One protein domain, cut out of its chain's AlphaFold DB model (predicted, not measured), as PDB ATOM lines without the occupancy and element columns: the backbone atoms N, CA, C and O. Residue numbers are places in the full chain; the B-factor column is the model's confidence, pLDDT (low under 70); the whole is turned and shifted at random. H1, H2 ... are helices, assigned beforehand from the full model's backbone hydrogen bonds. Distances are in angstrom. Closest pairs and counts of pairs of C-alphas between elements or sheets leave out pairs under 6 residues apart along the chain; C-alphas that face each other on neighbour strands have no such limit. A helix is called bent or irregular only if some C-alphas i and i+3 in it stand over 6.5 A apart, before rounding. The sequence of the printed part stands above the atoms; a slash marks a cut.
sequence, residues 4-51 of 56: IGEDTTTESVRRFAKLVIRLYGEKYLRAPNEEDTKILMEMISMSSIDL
ATOM      1  N   ILE A   4     182.827 158.043 168.614       58.19
ATOM      2  CA  ILE A   4     183.360 159.415 168.510       58.19
ATOM      3  C   ILE A   4     184.396 159.742 169.611       58.19
ATOM      4  O   ILE A   4     185.271 160.591 169.416       58.19
ATOM      5  N   GLY A   5     184.334 159.046 170.752       55.97
ATOM      6  CA  GLY A   5     185.276 159.220 171.862       55.97
ATOM      7  C   GLY A   5     186.656 158.586 171.646       55.97
ATOM      8  O   GLY A   5     187.640 159.133 172.148       55.97
ATOM      9  N   GLU A   6     186.745 157.485 170.889       57.50
ATOM     10  CA  GLU A   6     188.024 156.822 170.581       57.50
ATOM     11  C   GLU A   6     188.857 157.675 169.628       57.50
ATOM     12  O   GLU A   6     190.031 157.908 169.902       57.50
ATOM     13  N   ASP A   7     188.260 158.203 168.559       65.31
ATOM     14  CA  ASP A   7     189.006 158.961 167.554       65.31
ATOM     15  C   ASP A   7     189.547 160.282 168.113       65.31
ATOM     16  O   ASP A   7     190.726 160.575 167.964       65.31
ATOM     17  N   THR A   8     188.738 161.063 168.832       67.00
ATOM     18  CA  THR A   8     189.158 162.410 169.269       67.00
ATOM     19  C   THR A   8     190.140 162.371 170.444       67.00
ATOM     20  O   THR A   8     191.115 163.124 170.476       67.00
ATOM     21  N   THR A   9     189.915 161.473 171.410       72.31
ATOM     22  CA  THR A   9     190.775 161.352 172.600       72.31
ATOM     23  C   THR A   9     192.100 160.675 172.260       72.31
ATOM     24  O   THR A   9     193.156 161.106 172.713       72.31
ATOM     25  N   THR A  10     192.083 159.646 171.410       82.75
ATOM     26  CA  THR A  10     193.324 158.992 170.969       82.75
ATOM     27  C   THR A  10     194.158 159.934 170.109       82.75
ATOM     28  O   THR A  10     195.385 159.956 170.210       82.75
ATOM     29  N   GLU A  11     193.514 160.752 169.278       85.75
ATOM     30  CA  GLU A  11     194.213 161.698 168.414       85.75
ATOM     31  C   GLU A  11     194.819 162.864 169.210       85.75
ATOM     32  O   GLU A  11     195.977 163.217 168.969       85.75
ATOM     33  N   SER A  12     194.131 163.380 170.235       86.06
ATOM     34  CA  SER A  12     194.696 164.404 171.125       86.06
ATOM     35  C   SER A  12     195.918 163.889 171.895       86.06
ATOM     36  O   SER A  12     196.961 164.549 171.901       86.06
ATOM     37  N   VAL A  13     195.850 162.671 172.443       89.25
ATOM     38  CA  VAL A  13     196.987 162.016 173.114       89.25
ATOM     39  C   VAL A  13     198.131 161.769 172.131       89.25
ATOM     40  O   VAL A  13     199.292 162.024 172.450       89.25
ATOM     41  N   ARG A  14     197.830 161.347 170.897       89.69
ATOM     42  CA  ARG A  14     198.844 161.136 169.855       89.69
ATOM     43  C   ARG A  14     199.544 162.438 169.463       89.69
ATOM     44  O   ARG A  14     200.763 162.433 169.280       89.69
ATOM     45  N   ARG A  15     198.811 163.549 169.323       91.69
ATOM     46  CA  ARG A  15     199.397 164.878 169.065       91.69
ATOM     47  C   ARG A  15     200.261 165.332 170.224       91.69
ATOM     48  O   ARG A  15     201.386 165.768 169.995       91.69
ATOM     49  N   PHE A  16     199.761 165.181 171.445       91.94
ATOM     50  CA  PHE A  16     200.500 165.524 172.649       91.94
ATOM     51  C   PHE A  16     201.812 164.737 172.740       91.94
ATOM     52  O   PHE A  16     202.876 165.340 172.845       91.94
ATOM     53  N   ALA A  17     201.771 163.413 172.572       92.50
ATOM     54  CA  ALA A  17     202.963 162.569 172.579       92.50
ATOM     55  C   ALA A  17     203.977 162.990 171.502       92.50
ATOM     56  O   ALA A  17     205.167 163.112 171.785       92.50
ATOM     57  N   LYS A  18     203.522 163.293 170.278       93.50
ATOM     58  CA  LYS A  18     204.400 163.806 169.210       93.50
ATOM     59  C   LYS A  18     205.051 165.144 169.568       93.50
ATOM     60  O   LYS A  18     206.205 165.360 169.207       93.50
ATOM     61  N   LEU A  19     204.332 166.041 170.244       95.19
ATOM     62  CA  LEU A  19     204.879 167.320 170.703       95.19
ATOM     63  C   LEU A  19     205.909 167.121 171.814       95.19
ATOM     64  O   LEU A  19     206.983 167.705 171.740       95.19
ATOM     65  N   VAL A  20     205.630 166.249 172.784       95.00
ATOM     66  CA  VAL A  20     206.582 165.893 173.848       95.00
ATOM     67  C   VAL A  20     207.859 165.304 173.252       95.00
ATOM     68  O   VAL A  20     208.951 165.755 173.583       95.00
ATOM     69  N   ILE A  21     207.741 164.367 172.307       93.44
ATOM     70  CA  ILE A  21     208.894 163.788 171.599       93.44
ATOM     71  C   ILE A  21     209.660 164.866 170.825       93.44
ATOM     72  O   ILE A  21     210.883 164.865 170.831       93.44
ATOM     73  N   ARG A  22     208.977 165.810 170.172       93.25
ATOM     74  CA  ARG A  22     209.648 166.915 169.469       93.25
ATOM     75  C   ARG A  22     210.397 167.859 170.408       93.25
ATOM     76  O   ARG A  22     211.470 168.317 170.045       93.25
ATOM     77  N   LEU A  23     209.829 168.167 171.570       93.56
ATOM     78  CA  LEU A  23     210.412 169.114 172.525       93.56
ATOM     79  C   LEU A  23     211.551 168.498 173.339       93.56
ATOM     80  O   LEU A  23     212.541 169.164 173.618       93.56
ATOM     81  N   TYR A  24     211.409 167.231 173.723       91.25
ATOM     82  CA  TYR A  24     212.304 166.577 174.677       91.25
ATOM     83  C   TYR A  24     213.097 165.422 174.074       91.25
ATOM     84  O   TYR A  24     214.000 164.907 174.726       91.25
ATOM     85  N   GLY A  25     212.793 165.002 172.847       90.56
ATOM     86  CA  GLY A  25     213.357 163.786 172.269       90.56
ATOM     87  C   GLY A  25     214.862 163.839 172.078       90.56
ATOM     88  O   GLY A  25     215.546 162.882 172.421       90.56
ATOM     89  N   GLU A  26     215.383 164.975 171.623       88.38
ATOM     90  CA  GLU A  26     216.822 165.154 171.426       88.38
ATOM     91  C   GLU A  26     217.605 165.001 172.736       88.38
ATOM     92  O   GLU A  26     218.649 164.352 172.776       88.38
ATOM     93  N   LYS A  27     217.076 165.555 173.832       85.31
ATOM     94  CA  LYS A  27     217.769 165.571 175.121       85.31
ATOM     95  C   LYS A  27     217.508 164.324 175.967       85.31
ATOM     96  O   LYS A  27     218.438 163.847 176.605       85.31
ATOM     97  N   TYR A  28     216.281 163.802 175.973       83.62
ATOM     98  CA  TYR A  28     215.822 162.808 176.954       83.62
ATOM     99  C   TYR A  28     215.382 161.466 176.356       83.62
ATOM    100  O   TYR A  28     215.223 160.509 177.104       83.62
ATOM    101  N   LEU A  29     215.181 161.368 175.035       87.69
ATOM    102  CA  LEU A  29     214.876 160.088 174.371       87.69
ATOM    103  C   LEU A  29     216.101 159.466 173.684       87.69
ATOM    104  O   LEU A  29     215.974 158.456 172.991       87.69
ATOM    105  N   ARG A  30     217.287 160.050 173.874       86.75
ATOM    106  CA  ARG A  30     218.568 159.455 173.477       86.75
ATOM    107  C   ARG A  30     219.086 158.493 174.548       86.75
ATOM    108  O   ARG A  30     218.661 158.544 175.700       86.75
ATOM    109  N   ALA A  31     220.039 157.641 174.173       88.00
ATOM    110  CA  ALA A  31     220.778 156.852 175.151       88.00
ATOM    111  C   ALA A  31     221.526 157.787 176.130       88.00
ATOM    112  O   ALA A  31     222.044 158.828 175.694       88.00
ATOM    113  N   PRO A  32     221.572 157.439 177.431       85.50
ATOM    114  CA  PRO A  32     222.306 158.220 178.417       85.50
ATOM    115  C   PRO A  32     223.796 158.253 178.058       85.50
ATOM    116  O   PRO A  32     224.361 157.244 177.634       85.50
ATOM    117  N   ASN A  33     224.419 159.421 178.209       88.00
ATOM    118  CA  ASN A  33     225.850 159.628 178.014       88.00
ATOM    119  C   ASN A  33     226.551 159.922 179.354       88.00
ATOM    120  O   ASN A  33     225.937 159.941 180.426       88.00
ATOM    121  N   GLU A  34     227.864 160.128 179.291       89.31
ATOM    122  CA  GLU A  34     228.686 160.418 180.470       89.31
ATOM    123  C   GLU A  34     228.237 161.693 181.201       89.31
ATOM    124  O   GLU A  34     228.237 161.724 182.431       89.31
ATOM    125  N   GLU A  35     227.767 162.707 180.470       87.00
ATOM    126  CA  GLU A  35     227.271 163.961 181.048       87.00
ATOM    127  C   GLU A  35     225.957 163.753 181.815       87.00
ATOM    128  O   GLU A  35     225.805 164.255 182.927       87.00
ATOM    129  N   ASP A  36     225.029 162.943 181.290       87.50
ATOM    130  CA  ASP A  36     223.797 162.591 182.014       87.50
ATOM    131  C   ASP A  36     224.107 161.828 183.306       87.50
ATOM    132  O   ASP A  36     223.462 162.029 184.337       87.50
ATOM    133  N   THR A  37     225.124 160.966 183.257       87.94
ATOM    134  CA  THR A  37     225.578 160.192 184.415       87.94
ATOM    135  C   THR A  37     226.194 161.111 185.466       87.94
ATOM    136  O   THR A  37     225.923 160.954 186.653       87.94
ATOM    137  N   LYS A  38     226.969 162.113 185.047       89.31
ATOM    138  CA  LYS A  38     227.550 163.117 185.941       89.31
ATOM    139  C   LYS A  38     226.475 163.952 186.636       89.31
ATOM    140  O   LYS A  38     226.523 164.074 187.857       89.31
ATOM    141  N   ILE A  39     225.478 164.438 185.891       86.81
ATOM    142  CA  ILE A  39     224.323 165.161 186.449       86.81
ATOM    143  C   ILE A  39     223.599 164.295 187.485       86.81
ATOM    144  O   ILE A  39     223.254 164.778 188.562       86.81
ATOM    145  N   LEU A  40     223.390 163.009 187.187       87.44
ATOM    146  CA  LEU A  40     222.747 162.079 188.114       87.44
ATOM    147  C   LEU A  40     223.562 161.903 189.404       87.44
ATOM    148  O   LEU A  40     223.001 161.982 190.495       87.44
ATOM    149  N   MET A  41     224.877 161.702 189.295       88.88
ATOM    150  CA  MET A  41     225.770 161.553 190.453       88.88
ATOM    151  C   MET A  41     225.830 162.828 191.300       88.88
ATOM    152  O   MET A  41     225.817 162.752 192.528       88.88
ATOM    153  N   GLU A  42     225.855 163.998 190.663       88.19
ATOM    154  CA  GLU A  42     225.855 165.295 191.339       88.19
ATOM    155  C   GLU A  42     224.527 165.547 192.061       88.19
ATOM    156  O   GLU A  42     224.531 165.888 193.240       88.19
ATOM    157  N   MET A  43     223.391 165.271 191.412       85.06
ATOM    158  CA  MET A  43     222.065 165.370 192.031       85.06
ATOM    159  C   MET A  43     221.934 164.443 193.251       85.06
ATOM    160  O   MET A  43     221.438 164.860 194.300       85.06
ATOM    161  N   ILE A  44     222.419 163.202 193.143       85.12
ATOM    162  CA  ILE A  44     222.443 162.243 194.258       85.12
ATOM    163  C   ILE A  44     223.369 162.741 195.383       85.12
ATOM    164  O   ILE A  44     222.996 162.687 196.558       85.12
ATOM    165  N   SER A  45     224.542 163.287 195.051       81.44
ATOM    166  CA  SER A  45     225.485 163.820 196.041       81.44
ATOM    167  C   SER A  45     224.950 165.066 196.750       81.44
ATOM    168  O   SER A  45     225.117 165.189 197.961       81.44
ATOM    169  N   MET A  46     224.277 165.969 196.032       68.62
ATOM    170  CA  MET A  46     223.661 167.167 196.608       68.62
ATOM    171  C   MET A  46     222.559 166.801 197.605       68.62
ATOM    172  O   MET A  46     222.521 167.352 198.701       68.62
ATOM    173  N   SER A  47     221.740 165.792 197.290       64.25
ATOM    174  CA  SER A  47     220.669 165.332 198.187       64.25
ATOM    175  C   SER A  47     221.169 164.729 199.511       64.25
ATOM    176  O   SER A  47     220.423 164.674 200.487       64.25
ATOM    177  N   SER A  48     222.440 164.309 199.579       58.78
ATOM    178  CA  SER A  48     223.050 163.785 200.811       58.78
ATOM    179  C   SER A  48     223.535 164.891 201.758       58.78
ATOM    180  O   SER A  48     223.658 164.649 202.958       58.78
ATOM    181  N   ILE A  49     223.785 166.106 201.252       59.25
ATOM    182  CA  ILE A  49     224.258 167.247 202.057       59.25
ATOM    183  C   ILE A  49     223.095 167.856 202.862       59.25
ATOM    184  O   ILE A  49     223.277 168.228 204.023       59.25
ATOM    185  N   ASP A  50     221.876 167.849 202.312       54.56
ATOM    186  CA  ASP A  50     220.677 168.374 202.985       54.56
ATOM    187  C   ASP A  50     220.262 167.561 204.226       54.56
ATOM    188  O   ASP A  50     219.641 168.099 205.143       54.56
ATOM    189  N   LEU A  51     220.644 166.278 204.320       54.91
ATOM    190  CA  LEU A  51     220.357 165.468 205.511       54.91
ATOM    191  C   LEU A  51     221.300 165.779 206.689       54.91
ATOM    192  O   LEU A  51     220.966 165.466 207.833       54.91
TER     193      LEU A  51
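Overview. This is residues 4 to 51 of the 56 residues of an uncharacterized protein of Hordeum vulgare subsp. vulgare (UniProt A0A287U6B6). Two helices, H1 and then the shorter H2, form a wide, open V, joined by a tight link at its corner and with no contact between them. The longer limb, H1, has a kink of 43 degrees near residue 22. The printed part has 48 residues, with two named helices and no named strand; its class is all helix. It is extended, with a radius of gyration of the C-alphas of 17.6 A and spans of 53 by 26 by 13 A.

Along the chain. H1 is residues 4 to 28, 33.7 A from first to last C-alpha, beginning at C-alpha 4 (183.360, 159.415, 168.510). It is irregular: C-alphas 23 and 26 are 7.6 A apart. H2 is residues 34 to 49, 23.1 A long, ending at C-alpha 49 (224.258, 167.247, 202.057).

Arrangement. H1 and H2 are apart, with no C-alpha of the one within 8 A of the other. Residues 4 to 20, 30 to 35 and 37 to 51 stand free. O i to N i+4 pairs are within hydrogen-bond range in 18 of 21 cases in H1 and 11 of 12 in H2.

Size, cuts and confidence. The C-alphas farthest apart, those of Ile 4 and Ile 49, are 53.5 A apart. The printed part has no cut. Its mean pLDDT is 81.9; residues 4 to 8 and 46 to 51 are under 70.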